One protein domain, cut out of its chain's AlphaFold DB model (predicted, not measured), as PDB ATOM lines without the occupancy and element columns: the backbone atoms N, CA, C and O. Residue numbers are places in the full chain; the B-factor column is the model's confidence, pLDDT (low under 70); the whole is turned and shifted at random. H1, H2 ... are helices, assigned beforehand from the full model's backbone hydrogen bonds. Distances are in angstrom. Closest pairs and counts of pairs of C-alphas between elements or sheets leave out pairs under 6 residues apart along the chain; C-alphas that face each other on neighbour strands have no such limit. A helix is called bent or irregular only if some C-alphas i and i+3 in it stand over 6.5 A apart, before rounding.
ATOM      1  N   ASP A  51     152.065 185.753 214.023       42.38
ATOM      2  CA  ASP A  51     153.278 186.017 213.216       42.38
ATOM      3  C   ASP A  51     153.296 185.301 211.844       42.38
ATOM      4  O   ASP A  51     153.821 185.823 210.861       42.38
ATOM      5  N   ALA A  52     152.670 184.124 211.724       41.69
ATOM      6  CA  ALA A  52     152.561 183.388 210.456       41.69
ATOM      7  C   ALA A  52     151.555 184.010 209.460       41.69
ATOM      8  O   ALA A  52     151.654 183.786 208.249       41.69
ATOM      9  N   SER A  53     150.602 184.807 209.946       49.97
ATOM     10  CA  SER A  53     149.594 185.515 209.148       49.97
ATOM     11  C   SER A  53     150.176 186.761 208.475       49.97
ATOM     12  O   SER A  53     149.774 187.109 207.368       49.97
ATOM     13  N   HIS A  54     151.172 187.401 209.095       48.09
ATOM     14  CA  HIS A  54     151.771 188.658 208.626       48.09
ATOM     15  C   HIS A  54     152.483 188.530 207.270       48.09
ATOM     16  O   HIS A  54     152.331 189.402 206.412       48.09
ATOM     17  N   LEU A  55     153.206 187.428 207.040       47.84
ATOM     18  CA  LEU A  55     153.884 187.142 205.765       47.84
ATOM     19  C   LEU A  55     152.901 186.867 204.616       47.84
ATOM     20  O   LEU A  55     153.189 187.192 203.468       47.84
ATOM     21  N   ARG A  56     151.727 186.294 204.909       58.94
ATOM     22  CA  ARG A  56     150.679 186.038 203.901       58.94
ATOM     23  C   ARG A  56     149.881 187.292 203.537       58.94
ATOM     24  O   ARG A  56     149.188 187.291 202.525       58.94
ATOM     25  N   LEU A  57     149.982 188.347 204.344       67.06
ATOM     26  CA  LEU A  57     149.199 189.570 204.194       67.06
ATOM     27  C   LEU A  57     149.955 190.714 203.526       67.06
ATOM     28  O   LEU A  57     149.300 191.637 203.056       67.06
ATOM     29  N   GLU A  58     151.286 190.674 203.430       77.69
ATOM     30  CA  GLU A  58     152.039 191.756 202.779       77.69
ATOM     31  C   GLU A  58     151.565 192.097 201.361       77.69
ATOM     32  O   GLU A  58     151.398 193.286 201.097       77.69
ATOM     33  N   PRO A  59     151.243 191.131 200.476       83.00
ATOM     34  CA  PRO A  59     150.665 191.457 199.173       83.00
ATOM     35  C   PRO A  59     149.360 192.260 199.287       83.00
ATOM     36  O   PRO A  59     149.142 193.201 198.528       83.00
ATOM     37  N   ASN A  60     148.516 191.961 200.279       80.12
ATOM     38  CA  ASN A  60     147.290 192.719 200.534       80.12
ATOM     39  C   ASN A  60     147.592 194.112 201.103       80.12
ATOM     40  O   ASN A  60     146.947 195.081 200.714       80.12
ATOM     41  N   LEU A  61     148.594 194.238 201.980       85.38
ATOM     42  CA  LEU A  61     149.051 195.535 202.493       85.38
ATOM     43  C   LEU A  61     149.585 196.428 201.369       85.38
ATOM     44  O   LEU A  61     149.292 197.621 201.350       85.38
ATOM     45  N   VAL A  62     150.326 195.851 200.420       87.88
ATOM     46  CA  VAL A  62     150.794 196.541 199.211       87.88
ATOM     47  C   VAL A  62     149.603 197.034 198.394       87.88
ATOM     48  O   VAL A  62     149.599 198.196 197.997       87.88
ATOM     49  N   LEU A  63     148.581 196.198 198.183       85.94
ATOM     50  CA  LEU A  63     147.379 196.585 197.438       85.94
ATOM     51  C   LEU A  63     146.623 197.737 198.112       85.94
ATOM     52  O   LEU A  63     146.308 198.712 197.433       85.94
ATOM     53  N   VAL A  64     146.399 197.682 199.433       85.81
ATOM     54  CA  VAL A  64     145.759 198.791 200.172       85.81
ATOM     55  C   VAL A  64     146.596 200.062 200.070       85.81
ATOM     56  O   VAL A  64     146.074 201.124 199.747       85.81
ATOM     57  N   ALA A  65     147.906 199.971 200.310       87.94
ATOM     58  CA  ALA A  65     148.787 201.132 200.247       87.94
ATOM     59  C   ALA A  65     148.890 201.715 198.831       87.94
ATOM     60  O   ALA A  65     149.079 202.922 198.694       87.94
ATOM     61  N   ALA A  66     148.763 200.894 197.785       88.44
ATOM     62  CA  ALA A  66     148.797 201.316 196.389       88.44
ATOM     63  C   ALA A  66     147.465 201.917 195.912       88.44
ATOM     64  O   ALA A  66     147.501 202.777 195.024       88.44
ATOM     65  N   ASP A  67     146.341 201.555 196.535       87.12
ATOM     66  CA  ASP A  67     145.002 202.013 196.163       87.12
ATOM     67  C   ASP A  67     144.892 203.549 196.167       87.12
ATOM     68  O   ASP A  67     145.088 204.235 197.174       87.12
ATOM     69  N   THR A  68     144.594 204.105 194.995       85.81
ATOM     70  CA  THR A  68     144.407 205.544 194.786       85.81
ATOM     71  C   THR A  68     143.073 206.059 195.317       85.81
ATOM     72  O   THR A  68     142.944 207.265 195.516       85.81
ATOM     73  N   ALA A  69     142.088 205.179 195.511       87.12
ATOM     74  CA  ALA A  69     140.767 205.519 196.033       87.12
ATOM     75  C   ALA A  69     140.714 205.516 197.568       87.12
ATOM     76  O   ALA A  69     139.721 205.971 198.139       87.12
ATOM     77  N   LEU A  70     141.771 205.039 198.236       86.44
ATOM     78  CA  LEU A  70     141.863 205.040 199.689       86.44
ATOM     79  C   LEU A  70     141.775 206.477 200.214       86.44
ATOM     80  O   LEU A  70     142.580 207.330 199.838       86.44
ATOM     81  N   ASP A  71     140.807 206.756 201.084       91.38
ATOM     82  CA  ASP A  71     140.636 208.072 201.693       91.38
ATOM     83  C   ASP A  71     141.480 208.231 202.970       91.38
ATOM     84  O   ASP A  71     141.999 207.272 203.545       91.38
ATOM     85  N   ALA A  72     141.642 209.476 203.421       90.62
ATOM     86  CA  ALA A  72     142.476 209.805 204.574       90.62
ATOM     87  C   ALA A  72     142.041 209.095 205.880       90.62
ATOM     88  O   ALA A  72     142.910 208.530 206.551       90.62
ATOM     89  N   PRO A  73     140.746 209.068 206.260       92.44
ATOM     90  CA  PRO A  73     140.300 208.374 207.471       92.44
ATOM     91  C   PRO A  73     140.507 206.858 207.422       92.44
ATOM     92  O   PRO A  73     140.818 206.242 208.443       92.44
ATOM     93  N   THR A  74     140.335 206.232 206.258       86.50
ATOM     94  CA  THR A  74     140.550 204.787 206.116       86.50
ATOM     95  C   THR A  74     142.035 204.459 206.089       86.50
ATOM     96  O   THR A  74     142.446 203.521 206.767       86.50
ATOM     97  N   ALA A  75     142.862 205.280 205.434       89.25
ATOM     98  CA  ALA A  75     144.317 205.168 205.520       89.25
ATOM     99  C   ALA A  75     144.813 205.292 206.968       89.25
ATOM    100  O   ALA A  75     145.640 204.492 207.395       89.25
ATOM    101  N   ALA A  76     144.285 206.247 207.743       91.12
ATOM    102  CA  ALA A  76     144.629 206.424 209.154       91.12
ATOM    103  C   ALA A  76     144.335 205.162 209.980       91.12
ATOM    104  O   ALA A  76     145.218 204.662 210.676       91.12
ATOM    105  N   ARG A  77     143.115 204.620 209.859       87.50
ATOM    106  CA  ARG A  77     142.699 203.396 210.565       87.50
ATOM    107  C   ARG A  77     143.549 202.194 210.171       87.50
ATOM    108  O   ARG A  77     144.080 201.523 211.051       87.50
ATOM    109  N   TRP A  78     143.743 201.974 208.873       89.06
ATOM    110  CA  TRP A  78     144.562 200.874 208.366       89.06
ATOM    111  C   TRP A  78     146.012 200.961 208.859       89.06
ATOM    112  O   TRP A  78     146.559 199.982 209.369       89.06
ATOM    113  N   LEU A  79     146.631 202.144 208.775       90.88
ATOM    114  CA  LEU A  79     147.979 202.354 209.303       90.88
ATOM    115  C   LEU A  79     148.013 202.029 210.797       90.88
ATOM    116  O   LEU A  79     148.804 201.191 211.211       90.88
ATOM    117  N   GLN A  80     147.116 202.629 211.581       89.62
ATOM    118  CA  GLN A  80     147.090 202.502 213.035       89.62
ATOM    119  C   GLN A  80     146.850 201.069 213.528       89.62
ATOM    120  O   GLN A  80     147.465 200.657 214.512       89.62
ATOM    121  N   HIS A  81     145.938 200.331 212.896       84.19
ATOM    122  CA  HIS A  81     145.498 199.019 213.375       84.19
ATOM    123  C   HIS A  81     146.239 197.850 212.729       84.19
ATOM    124  O   HIS A  81     146.263 196.767 213.309       84.19
ATOM    125  N   THR A  82     146.877 198.059 211.576       84.31
ATOM    126  CA  THR A  82     147.550 196.985 210.836       84.31
ATOM    127  C   THR A  82     149.047 197.237 210.696       84.31
ATOM    128  O   THR A  82     149.850 196.397 211.102       84.31
ATOM    129  N   LEU A  83     149.457 198.391 210.159       86.62
ATOM    130  CA  LEU A  83     150.871 198.635 209.857       86.62
ATOM    131  C   LEU A  83     151.690 199.023 211.094       86.62
ATOM    132  O   LEU A  83     152.752 198.448 211.326       86.62
ATOM    133  N   THR A  84     151.230 199.989 211.890       88.12
ATOM    134  CA  THR A  84     151.960 200.488 213.065       88.12
ATOM    135  C   THR A  84     152.309 199.363 214.041       88.12
ATOM    136  O   THR A  84     153.472 199.295 214.439       88.12
ATOM    137  N   PRO A  85     151.388 198.445 214.407       85.56
ATOM    138  CA  PRO A  85     151.719 197.336 215.299       85.56
ATOM    139  C   PRO A  85     152.815 196.427 214.726       85.56
ATOM    140  O   PRO A  85     153.730 196.057 215.456       85.56
ATOM    141  N   LYS A  86     152.771 196.141 213.416       83.44
ATOM    142  CA  LYS A  86     153.791 195.353 212.706       83.44
ATOM    143  C   LYS A  86     155.166 196.035 212.708       83.44
ATOM    144  O   LYS A  86     156.184 195.395 212.936       83.44
ATOM    145  N   LEU A  87     155.218 197.348 212.503       85.19
ATOM    146  CA  LEU A  87     156.487 198.083 212.557       85.19
ATOM    147  C   LEU A  87     157.063 198.128 213.979       85.19
ATOM    148  O   LEU A  87     158.272 197.995 214.175       85.19
ATOM    149  N   LEU A  88     156.199 198.286 214.985       84.38
ATOM    150  CA  LEU A  88     156.603 198.324 216.391       84.38
ATOM    151  C   LEU A  88     157.017 196.952 216.940       84.38
ATOM    152  O   LEU A  88     157.783 196.909 217.901       84.38
ATOM    153  N   SER A  89     156.583 195.840 216.336       82.75
ATOM    154  CA  SER A  89     157.109 194.503 216.659       82.75
ATOM    155  C   SER A  89     158.515 194.256 216.088       82.75
ATOM    156  O   SER A  89     159.136 193.242 216.402       82.75
ATOM    157  N   GLY A  90     159.050 195.194 215.296       77.12
ATOM    158  CA  GLY A  90     160.374 195.106 214.683       77.12
ATOM    159  C   GLY A  90     160.402 194.315 213.374       77.12
ATOM    160  O   GLY A  90     161.486 194.065 212.846       77.12
ATOM    161  N   GLU A  91     159.240 193.937 212.841       79.50
ATOM    162  CA  GLU A  91     159.132 193.233 211.568       79.50
ATOM    163  C   GLU A  91     159.420 194.196 210.404       79.50
ATOM    164  O   GLU A  91     158.799 195.256 210.277       79.50
ATOM    165  N   MET A  92     160.379 193.839 209.545       79.38
ATOM    166  CA  MET A  92     160.741 194.679 208.406       79.38
ATOM    167  C   MET A  92     159.745 194.523 207.262       79.38
ATOM    168  O   MET A  92     159.530 193.398 206.813       79.38
ATOM    169  N   PRO A  93     159.171 195.628 206.751       85.94
ATOM    170  CA  PRO A  93     158.325 195.563 205.571       85.94
ATOM    171  C   PRO A  93     159.151 195.159 204.345       85.94
ATOM    172  O   PRO A  93     160.294 195.601 204.180       85.94
ATOM    173  N   SER A  94     158.561 194.376 203.444       88.38
ATOM    174  CA  SER A  94     159.163 194.127 202.130       88.38
ATOM    175  C   SER A  94     159.398 195.414 201.336       88.38
ATOM    176  O   SER A  94     158.725 196.432 201.512       88.38
ATOM    177  N   ALA A  95     160.343 195.359 200.392       89.00
ATOM    178  CA  ALA A  95     160.659 196.483 199.510       89.00
ATOM    179  C   ALA A  95     159.437 196.982 198.711       89.00
ATOM    180  O   ALA A  95     159.320 198.182 198.452       89.00
ATOM    181  N   GLU A  96     158.525 196.073 198.358       90.38
ATOM    182  CA  GLU A  96     157.262 196.377 197.681       90.38
ATOM    183  C   GLU A  96     156.341 197.203 198.580       90.38
ATOM    184  O   GLU A  96     155.852 198.254 198.159       90.38
ATOM    185  N   LEU A  97     156.178 196.795 199.844       90.62
ATOM    186  CA  LEU A  97     155.388 197.539 200.820       90.62
ATOM    187  C   LEU A  97     156.011 198.904 201.116       90.62
ATOM    188  O   LEU A  97     155.297 199.902 201.131       90.62
ATOM    189  N   VAL A  98     157.337 198.992 201.254       92.12
ATOM    190  CA  VAL A  98     158.028 200.287 201.396       92.12
ATOM    191  C   VAL A  98     157.739 201.192 200.197       92.12
ATOM    192  O   VAL A  98     157.409 202.362 200.379       92.12
ATOM    193  N   SER A  99     157.814 200.668 198.971       92.50
ATOM    194  CA  SER A  99     157.519 201.446 197.760       92.50
ATOM    195  C   SER A  99     156.062 201.912 197.711       92.50
ATOM    196  O   SER A  99     155.793 203.055 197.338       92.50
ATOM    197  N   ALA A 100     155.119 201.057 198.110       93.06
ATOM    198  CA  ALA A 100     153.708 201.413 198.186       93.06
ATOM    199  C   ALA A 100     153.455 202.490 199.255       93.06
ATOM    200  O   ALA A 100     152.721 203.442 199.001       93.06
ATOM    201  N   LEU A 101     154.126 202.410 200.408       94.62
ATOM    202  CA  LEU A 101     154.051 203.417 201.471       94.62
ATOM    203  C   LEU A 101     154.654 204.763 201.058       94.62
ATOM    204  O   LEU A 101     154.115 205.808 201.421       94.62
ATOM    205  N   VAL A 102     155.725 204.764 200.258       94.75
ATOM    206  CA  VAL A 102     156.252 205.991 199.637       94.75
ATOM    207  C   VAL A 102     155.184 206.619 198.734       94.75
ATOM    208  O   VAL A 102     154.893 207.806 198.877       94.75
ATOM    209  N   GLY A 103     154.516 205.833 197.884       93.69
ATOM    210  CA  GLY A 103     153.386 206.316 197.080       93.69
ATOM    211  C   GLY A 103     152.226 206.848 197.931       93.69
ATOM    212  O   GLY A 103     151.700 207.932 197.668       93.69
ATOM    213  N   LEU A 104     151.875 206.130 199.002       94.50
ATOM    214  CA  LEU A 104     150.837 206.525 199.950       94.50
ATOM    215  C   LEU A 104     151.176 207.847 200.644       94.50
ATOM    216  O   LEU A 104     150.296 208.686 200.799       94.50
ATOM    217  N   SER A 105     152.441 208.076 200.999       94.62
ATOM    218  CA  SER A 105     152.886 209.315 201.648       94.62
ATOM    219  C   SER A 105     152.758 210.557 200.767       94.62
ATOM    220  O   SER A 105     152.562 211.650 201.290       94.62
ATOM    221  N   GLY A 106     152.780 210.400 199.440       91.50
ATOM    222  CA  GLY A 106     152.482 211.492 198.515       91.50
ATOM    223  C   GLY A 106     150.997 211.876 198.494       91.50
ATOM    224  O   GLY A 106     150.672 213.027 198.208       91.50
ATOM    225  N   ARG A 107     150.099 210.930 198.810       93.62
ATOM    226  CA  ARG A 107     148.636 211.123 198.808       93.62
ATOM    227  C   ARG A 107     148.082 211.487 200.187       93.62
ATOM    228  O   ARG A 107     147.245 212.376 200.287       93.62
ATOM    229  N   HIS A 108     148.581 210.831 201.234       95.94
ATOM    230  CA  HIS A 108     148.164 210.983 202.633       95.94
ATOM    231  C   HIS A 108     149.372 211.240 203.556       95.94
ATOM    232  O   HIS A 108     149.659 210.438 204.450       95.94
ATOM    233  N   PRO A 109     150.111 212.348 203.352       95.62
ATOM    234  CA  PRO A 109     151.350 212.636 204.081       95.62
ATOM    235  C   PRO A 109     151.145 212.767 205.591       95.62
ATOM    236  O   PRO A 109     151.950 212.252 206.366       95.62
ATOM    237  N   GLU A 110     150.060 213.413 206.021       95.81
ATOM    238  CA  GLU A 110     149.731 213.581 207.443       95.81
ATOM    239  C   GLU A 110     149.546 212.227 208.143       95.81
ATOM    240  O   GLU A 110     150.004 212.035 209.269       95.81
ATOM    241  N   GLN A 111     148.988 211.245 207.436       95.88
ATOM    242  CA  GLN A 111     148.631 209.951 208.013       95.88
ATOM    243  C   GLN A 111     149.885 209.097 208.177       95.88
ATOM    244  O   GLN A 111     150.063 208.432 209.196       95.88
ATOM    245  N   ILE A 112     150.807 209.188 207.216       95.50
ATOM    246  CA  ILE A 112     152.141 208.598 207.330       95.50
ATOM    247  C   ILE A 112     152.936 209.246 208.465       95.50
ATOM    248  O   ILE A 112     153.602 208.539 209.221       95.50
ATOM    249  N   ILE A 113     152.861 210.566 208.630       94.94
ATOM    250  CA  ILE A 113     153.532 211.246 209.742       94.94
ATOM    251  C   ILE A 113     152.988 210.740 211.083       94.94
ATOM    252  O   ILE A 113     153.770 210.272 211.911       94.94
ATOM    253  N   GLU A 114     151.675 210.794 211.293       94.06
ATOM    254  CA  GLU A 114     151.057 210.512 212.596       94.06
ATOM    255  C   GLU A 114     151.043 209.022 212.955       94.06
ATOM    256  O   GLU A 114     151.254 208.678 214.118       94.06
ATOM    257  N   HIS A 115     150.849 208.130 211.981       92.06
ATOM    258  CA  HIS A 115     150.662 206.699 212.246       92.06
ATOM    259  C   HIS A 115     151.856 205.828 211.843       92.06
ATOM    260  O   HIS A 115     151.943 204.686 212.285       92.06
ATOM    261  N   CYS A 116     152.817 206.332 211.065       90.31
ATOM    262  CA  CYS A 116     154.016 205.568 210.708       90.31
ATOM    263  C   CYS A 116     155.279 206.182 211.321       90.31
ATOM    264  O   CYS A 116     155.938 205.547 212.137       90.31
ATOM    265  N   LEU A 117     155.616 207.426 210.980       92.25
ATOM    266  CA  LEU A 117     156.905 208.021 211.350       92.25
ATOM    267  C   LEU A 117     156.991 208.404 212.829       92.25
ATOM    268  O   LEU A 117     157.979 208.080 213.481       92.25
ATOM    269  N   LEU A 118     155.978 209.075 213.384       91.81
ATOM    270  CA  LEU A 118     156.005 209.475 214.794       91.81
ATOM    271  C   LEU A 118     156.009 208.274 215.758       91.81
ATOM    272  O   LEU A 118     156.808 208.307 216.698       91.81
ATOM    273  N   PRO A 119     155.212 207.206 215.558       90.06
ATOM    274  CA  PRO A 119     155.262 206.025 216.420       90.06
ATOM    275  C   PRO A 119     156.632 205.342 216.442       90.06
ATOM    276  O   PRO A 119     157.081 204.939 217.511       90.06
ATOM    277  N   LEU A 120     157.343 205.300 215.309       87.81
ATOM    278  CA  LEU A 120     158.712 204.765 215.245       87.81
ATOM    279  C   LEU A 120     159.694 205.531 216.142       87.81
ATOM    280  O   LEU A 120     160.696 204.980 216.582       87.81
ATOM    281  N   THR A 121     159.393 206.789 216.470       87.38
ATOM    282  CA  THR A 121     160.226 207.596 217.371       87.38
ATOM    283  C   THR A 121     159.883 207.442 218.852       87.38
ATOM    284  O   THR A 121     160.581 208.004 219.694       87.38
ATOM    285  N   ALA A 122     158.840 206.688 219.209       78.44
ATOM    286  CA  ALA A 122     158.377 206.572 220.593       78.44
ATOM    287  C   ALA A 122     159.257 205.669 221.490       78.44
ATOM    288  O   ALA A 122     159.034 205.636 222.698       78.44
ATOM    289  N   GLY A 123     160.259 204.968 220.942       66.81
ATOM    290  CA  GLY A 123     161.117 204.043 221.695       66.81
ATOM    291  C   GLY A 123     162.566 203.965 221.200       66.81
ATOM    292  O   GLY A 123     163.082 204.894 220.579       66.81
ATOM    293  N   GLU A 124     163.228 202.841 221.491       63.84
ATOM    294  CA  GLU A 124     164.617 202.538 221.088       63.84
ATOM    295  C   GLU A 124     164.715 201.781 219.749       63.84
ATOM    296  O   GLU A 124     165.800 201.366 219.341       63.84
ATOM    297  N   LEU A 125     163.589 201.570 219.062       59.03
ATOM    298  CA  LEU A 125     163.526 200.778 217.836       59.03
ATOM    299  C   LEU A 125     164.198 201.517 216.670       59.03
ATOM    300  O   LEU A 125     163.599 202.362 216.015       59.03
ATOM    301  N   LEU A 126     165.451 201.148 216.407       62.06
ATOM    302  CA  LEU A 126     166.251 201.567 215.246       62.06
ATOM    303  C   LEU A 126     166.029 200.668 214.016       62.06
ATOM    304  O   LEU A 126     166.687 200.824 212.994       62.06
ATOM    305  N   THR A 127     165.147 199.672 214.108       65.00
ATOM    306  CA  THR A 127     165.034 198.630 213.079       65.00
ATOM    307  C   THR A 127     164.480 199.165 211.760       65.00
ATOM    308  O   THR A 127     164.884 198.689 210.710       65.00
ATOM    309  N   CYS A 128     163.619 200.188 211.791       72.81
ATOM    310  CA  CYS A 128     162.945 200.732 210.605       72.81
ATOM    311  C   CYS A 128     163.664 201.937 209.958       72.81
ATOM    312  O   CYS A 128     163.012 202.720 209.260       72.81
ATOM    313  N   ASP A 129     164.970 202.122 210.184       81.19
ATOM    314  CA  ASP A 129     165.717 203.302 209.708       81.19
ATOM    315  C   ASP A 129     165.632 203.486 208.178       81.19
ATOM    316  O   ASP A 129     165.457 204.612 207.699       81.19
ATOM    317  N   ASP A 130     165.669 202.396 207.404       84.88
ATOM    318  CA  ASP A 130     165.565 202.442 205.938       84.88
ATOM    319  C   ASP A 130     164.172 202.883 205.469       84.88
ATOM    320  O   ASP A 130     164.055 203.760 204.609       84.88
ATOM    321  N   LEU A 131     163.104 202.334 206.067       89.44
ATOM    322  CA  LEU A 131     161.726 202.756 205.792       89.44
ATOM    323  C   LEU A 131     161.562 204.244 206.106       89.44
ATOM    324  O   LEU A 131     161.088 205.010 205.266       89.44
ATOM    325  N   ALA A 132     161.955 204.651 207.313       90.31
ATOM    326  CA  ALA A 132     161.780 206.019 207.773       90.31
ATOM    327  C   ALA A 132     162.560 206.996 206.885       90.31
ATOM    328  O   ALA A 132     162.020 208.028 206.489       90.31
ATOM    329  N   THR A 133     163.785 206.628 206.493       90.88
ATOM    330  CA  THR A 133     164.612 207.401 205.562       90.88
ATOM    331  C   THR A 133     163.930 207.550 204.206       90.88
ATOM    332  O   THR A 133     163.764 208.677 203.751       90.88
ATOM    333  N   ARG A 134     163.463 206.463 203.581       92.69
ATOM    334  CA  ARG A 134     162.788 206.540 202.271       92.69
ATOM    335  C   ARG A 134     161.499 207.355 202.322       92.69
ATOM    336  O   ARG A 134     161.248 208.167 201.434       92.69
ATOM    337  N   LEU A 135     160.708 207.212 203.382       93.81
ATOM    338  CA  LEU A 135     159.498 208.014 203.569       93.81
ATOM    339  C   LEU A 135     159.807 209.512 203.656       93.81
ATOM    340  O   LEU A 135     159.103 210.312 203.040       93.81
ATOM    341  N   VAL A 136     160.865 209.919 204.367       93.38
ATOM    342  CA  VAL A 136     161.210 211.346 204.472       93.38
ATOM    343  C   VAL A 136     161.896 211.904 203.226       93.38
ATOM    344  O   VAL A 136     161.682 213.073 202.904       93.38
ATOM    345  N   THR A 137     162.705 211.108 202.520       91.06
ATOM    346  CA  THR A 137     163.488 211.575 201.363       91.06
ATOM    347  C   THR A 137     162.725 211.494 200.044       91.06
ATOM    348  O   THR A 137     162.802 212.432 199.248       91.06
ATOM    349  N   GLU A 138     161.980 210.414 199.815       93.06
ATOM    350  CA  GLU A 138     161.261 210.139 198.562       93.06
ATOM    351  C   GLU A 138     159.771 210.471 198.676       93.06
ATOM    352  O   GLU A 138     159.168 210.943 197.716       93.06
ATOM    353  N   GLY A 139     159.182 210.223 199.845       90.75
ATOM    354  CA  GLY A 139     157.736 210.245 200.031       90.75
ATOM    355  C   GLY A 139     157.143 211.611 200.373       90.75
ATOM    356  O   GLY A 139     156.269 212.133 199.680       90.75
ATOM    357  N   LEU A 140     157.626 212.215 201.460       94.25
ATOM    358  CA  LEU A 140     157.097 213.481 201.958       94.25
ATOM    359  C   LEU A 140     157.549 214.666 201.102       94.25
ATOM    360  O   LEU A 140     158.733 214.817 200.795       94.25
ATOM    361  N   GLN A 141     156.611 215.568 200.809       92.19
ATOM    362  CA  GLN A 141     156.907 216.880 200.227       92.19
ATOM    363  C   GLN A 141     157.535 217.833 201.258       92.19
ATOM    364  O   GLN A 141     157.421 217.640 202.467       92.19
ATOM    365  N   GLU A 142     158.146 218.910 200.767       90.38
ATOM    366  CA  GLU A 142     158.856 219.924 201.558       90.38
ATOM    367  C   GLU A 142     158.057 220.477 202.751       90.38
ATOM    368  O   GLU A 142     158.562 220.528 203.874       90.38
ATOM    369  N   THR A 143     156.791 220.835 202.535       91.56
ATOM    370  CA  THR A 143     155.900 221.362 203.581       91.56
ATOM    371  C   THR A 143     155.679 220.349 204.706       91.56
ATOM    372  O   THR A 143     155.792 220.689 205.886       91.56
ATOM    373  N   HIS A 144     155.435 219.088 204.351       95.06
ATOM    374  CA  HIS A 144     155.201 217.993 205.294       95.06
ATOM    375  C   HIS A 144     156.476 217.591 206.043       95.06
ATOM    376  O   HIS A 144     156.423 217.255 207.225       95.06
ATOM    377  N   ARG A 145     157.649 217.696 205.405       94.75
ATOM    378  CA  ARG A 145     158.946 217.510 206.076       94.75
ATOM    379  C   ARG A 145     159.134 218.513 207.211       94.75
ATOM    380  O   ARG A 145     159.494 218.120 208.317       94.75
ATOM    381  N   MET A 146     158.827 219.791 206.973       94.25
ATOM    382  CA  MET A 146     158.908 220.814 208.020       94.25
ATOM    383  C   MET A 146     157.880 220.579 209.138       94.25
ATOM    384  O   MET A 146     158.196 220.752 210.318       94.25
ATOM    385  N   GLN A 147     156.663 220.136 208.802       94.25
ATOM    386  CA  GLN A 147     155.673 219.729 209.807       94.25
ATOM    387  C   GLN A 147     156.192 218.579 210.681       94.25
ATOM    388  O   GLN A 147     156.081 218.653 211.904       94.25
ATOM    389  N   LEU A 148     156.815 217.560 210.080       95.50
ATOM    390  CA  LEU A 148     157.432 216.456 210.812       95.50
ATOM    391  C   LEU A 148     158.547 216.950 211.744       95.50
ATOM    392  O   LEU A 148     158.553 216.565 212.912       95.50
ATOM    393  N   VAL A 149     159.429 217.854 211.292       95.75
ATOM    394  CA  VAL A 149     160.447 218.468 212.172       95.75
ATOM    395  C   VAL A 149     159.789 219.130 213.381       95.75
ATOM    396  O   VAL A 149     160.177 218.852 214.513       95.75
ATOM    397  N   ARG A 150     158.759 219.961 213.175       94.94
ATOM    398  CA  ARG A 150     158.049 220.634 214.277       94.94
ATOM    399  C   ARG A 150     157.423 219.638 215.252       94.94
ATOM    400  O   ARG A 150     157.500 219.841 216.460       94.94
ATOM    401  N   ARG A 151     156.829 218.550 214.752       94.88
ATOM    402  CA  ARG A 151     156.228 217.496 215.589       94.88
ATOM    403  C   ARG A 151     157.277 216.741 216.407       94.88
ATOM    404  O   ARG A 151     157.044 216.507 217.591       94.88
ATOM    405  N   LEU A 152     158.420 216.404 215.807       94.44
ATOM    406  CA  LEU A 152     159.538 215.744 216.489       94.44
ATOM    407  C   LEU A 152     160.165 216.662 217.544       94.44
ATOM    408  O   LEU A 152     160.367 216.253 218.684       94.44
ATOM    409  N   CYS A 153     160.412 217.924 217.194       94.50
ATOM    410  CA  CYS A 153     161.001 218.907 218.100       94.50
ATOM    411  C   CYS A 153     160.032 219.410 219.181       94.50
ATOM    412  O   CYS A 153     160.478 219.926 220.203       94.50
ATOM    413  N   GLY A 154     158.722 219.221 219.010       91.94
ATOM    414  CA  GLY A 154     157.711 219.505 220.032       91.94
ATOM    415  C   GLY A 154     157.660 218.485 221.178       91.94
ATOM    416  O   GLY A 154     156.860 218.643 222.098       91.94
ATOM    417  N   ARG A 155     158.481 217.430 221.134       89.50
ATOM    418  CA  ARG A 155     158.537 216.339 222.121       89.50
ATOM    419  C   ARG A 155     159.980 216.151 222.627       89.50
ATOM    420  O   ARG A 155     160.909 216.689 222.021       89.50
ATOM    421  N   PRO A 156     160.207 215.425 223.738       89.69
ATOM    422  CA  PRO A 156     161.550 214.985 224.114       89.69
ATOM    423  C   PRO A 156     162.177 214.150 222.991       89.69
ATOM    424  O   PRO A 156     161.511 213.290 222.413       89.69
ATOM    425  N   LEU A 157     163.446 214.407 222.668       90.88
ATOM    426  CA  LEU A 157     164.123 213.718 221.571       90.88
ATOM    427  C   LEU A 157     164.575 212.325 222.020       90.88
ATOM    428  O   LEU A 157     165.533 212.181 222.768       90.88
ATOM    429  N   SER A 158     163.917 211.274 221.542       90.44
ATOM    430  CA  SER A 158     164.436 209.912 221.683       90.44
ATOM    431  C   SER A 158     165.633 209.676 220.743       90.44
ATOM    432  O   SER A 158     165.817 210.418 219.769       90.44
ATOM    433  N   PRO A 159     166.447 208.626 220.958       88.50
ATOM    434  CA  PRO A 159     167.485 208.232 220.003       88.50
ATOM    435  C   PRO A 159     166.943 208.001 218.583       88.50
ATOM    436  O   PRO A 159     167.565 208.437 217.615       88.50
ATOM    437  N   ALA A 160     165.756 207.399 218.461       88.94
ATOM    438  CA  ALA A 160     165.078 207.192 217.183       88.94
ATOM    439  C   ALA A 160     164.631 208.518 216.541       88.94
ATOM    440  O   ALA A 160     164.823 208.718 215.343       88.94
ATOM    441  N   ALA A 161     164.124 209.478 217.327       92.00
ATOM    442  CA  ALA A 161     163.811 210.819 216.826       92.00
ATOM    443  C   ALA A 161     165.063 211.538 216.300       92.00
ATOM    444  O   ALA A 161     165.013 212.187 215.256       92.00
ATOM    445  N   VAL A 162     166.201 211.399 216.989       92.50
ATOM    446  CA  VAL A 162     167.488 211.947 216.531       92.50
ATOM    447  C   VAL A 162     167.930 211.289 215.220       92.50
ATOM    448  O   VAL A 162     168.371 212.005 214.322       92.50
ATOM    449  N   SER A 163     167.787 209.965 215.087       91.44
ATOM    450  CA  SER A 163     168.069 209.237 213.837       91.44
ATOM    451  C   SER A 163     167.209 209.763 212.683       91.44
ATOM    452  O   SER A 163     167.728 210.175 211.645       91.44
ATOM    453  N   LEU A 164     165.900 209.891 212.906       92.25
ATOM    454  CA  LEU A 164     164.973 210.399 211.897       92.25
ATOM    455  C   LEU A 164     165.285 211.846 211.491       92.25
ATOM    456  O   LEU A 164     165.277 212.171 210.305       92.25
ATOM    457  N   LEU A 165     165.618 212.714 212.452       94.62
ATOM    458  CA  LEU A 165     166.042 214.087 212.170       94.62
ATOM    459  C   LEU A 165     167.341 214.135 211.349       94.62
ATOM    460  O   LEU A 165     167.472 215.003 210.488       94.62
ATOM    461  N   LEU A 166     168.280 213.207 211.565       93.56
ATOM    462  CA  LEU A 166     169.505 213.106 210.762       93.56
ATOM    463  C   LEU A 166     169.221 212.736 209.300       93.56
ATOM    464  O   LEU A 166     169.897 213.267 208.420       93.56
ATOM    465  N   SER A 167     168.222 211.890 209.034       92.44
ATOM    466  CA  SER A 167     167.779 211.569 207.666       92.44
ATOM    467  C   SER A 167     166.952 212.693 207.031       92.44
ATOM    468  O   SER A 167     167.035 212.932 205.826       92.44
ATOM    469  N   LEU A 168     166.173 213.416 207.836       93.88
ATOM    470  CA  LEU A 168     165.238 214.453 207.392       93.88
ATOM    471  C   LEU A 168     165.922 215.797 207.089       93.88
ATOM    472  O   LEU A 168     165.586 216.473 206.115       93.88
ATOM    473  N   LEU A 169     166.897 216.207 207.902       93.81
ATOM    474  CA  LEU A 169     167.521 217.532 207.823       93.81
ATOM    475  C   LEU A 169     168.306 217.819 206.517       93.81
ATOM    476  O   LEU A 169     168.275 218.964 206.049       93.81
ATOM    477  N   PRO A 170     168.981 216.842 205.875       93.12
ATOM    478  CA  PRO A 170     169.615 217.044 204.570       93.12
ATOM    479  C   PRO A 170     168.623 217.403 203.458       93.12
ATOM    480  O   PRO A 170     168.978 218.152 202.549       93.12
ATOM    481  N   VAL A 171     167.388 216.900 203.546       92.50
ATOM    482  CA  VAL A 171     166.336 217.075 202.529       92.50
ATOM    483  C   VAL A 171     165.293 218.136 202.896       92.50
ATOM    484  O   VAL A 171     164.386 218.401 202.104       92.50
ATOM    485  N   CYS A 172     165.411 218.756 204.073       91.75
ATOM    486  CA  CYS A 172     164.612 219.918 204.458       91.75
ATOM    487  C   CYS A 172     165.252 221.213 203.946       91.75
ATOM    488  O   CYS A 172     166.454 221.399 204.145       91.75
ATOM    489  N   PRO A 173     164.487 222.138 203.349       89.06
ATOM    490  CA  PRO A 173     164.973 223.458 202.955       89.06
ATOM    491  C   PRO A 173     165.475 224.227 204.191       89.06
ATOM    492  O   PRO A 173     164.823 224.205 205.239       89.06
ATOM    493  N   PRO A 174     166.621 224.920 204.116       92.19
ATOM    494  CA  PRO A 174     167.035 225.789 205.206       92.19
ATOM    495  C   PRO A 174     166.058 226.969 205.313       92.19
ATOM    496  O   PRO A 174     165.792 227.661 204.333       92.19
TER     497      PRO A 174
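Overview. This is residues 51 to 174 of the 247 residues of the protein "FA_FANCE domain-containing protein" of Amphibalanus amphitrite (UniProt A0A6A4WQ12). Picture two rows of helices side by side, with the chain passing back and forth between them: H1, H3, H5 and H7 make one row, and H2, H4 and H6 make the other. The helices of one row run against those of the other in an up-and-down bundle of seven, with H1 at one end of the longest axis and H6 and H7 toward the other. The printed part has 124 residues, with seven named helices, H1 to H7 in chain order, and no named strand: the class is all helix. It is compact, with a radius of gyration of the C-alphas of 13.6 A and spans of 41 by 30 by 23 A.

Arrangement. Start with H1, residues 51 to 66, which has a kink of 48 degrees near residue 59. H2, residues 72 to 88, is near H1, with 14 pairs of C-alphas within 10 A. Go on to H3, residues 95 to 107: it touches H1, closest at the C-alphas of Val 62 and Leu 97, 5.0 A apart, a steep tilt of 40 degrees, the same way. H4, residues 109 to 120, touches H2, closest at the C-alphas of Ala 76 and Gln 111, 5.5 A, a shallow tilt of 19 degrees, the same way. H3 and H4 only just touch, with 3 pairs of C-alphas within 8 A, and only at the corner. H5, residues 129 to 139, touches H3 at the closest C-alphas of Val 102 and Gly 139, 4.5 A. H6, residues 142 to 153, touches H4 at the closest C-alphas of Ile 113 and Leu 148, 6.6 A. H7, residues 159 to 168, touches H5 at the closest C-alphas of Thr 133 and Ser 167, 5.6 A. H6 and H7 form a helical hairpin, closest at the C-alphas of Leu 152 and Ala 161, 6.5 A. Among the pairs apart are H1 and H7. In H5, H6 and H7 every O i to N i+4 pair is within hydrogen-bond range; the figures are 8 of 12 in H1, 10 of 13 in H2, 8 of 9 in H3 and 5 of 8 in H4.

Along the chain. Find C-alpha 51 at (153.278, 186.017, 213.216); from there H1 runs 23.2 A to C-alpha 66. H2 runs 21.7 A from C-alpha 72 to C-alpha 88, with a kink of 38 degrees near residue 79. H3 measures 19.0 A, H4 15.5 A, H5 14.3 A and H6 16.7 A. H7 runs 14.2 A from C-alpha 159 to C-alpha 168 at (165.238, 214.453, 207.392). H1 is irregular, with C-alphas 56 and 59 7.2 A apart; H2 and H4 only just are, at 6.6 A for C-alphas 81 and 84 and 6.54 A for C-alphas 115 and 118.

Size, cuts and confidence. The C-alphas farthest apart are those of Ala 52 and Pro 174, 45.1 A. The printed part has no cut and no long link. The mean pLDDT of the printed part is 86.6; look for values under 70 at residues 51 to 57 and 123 to 127.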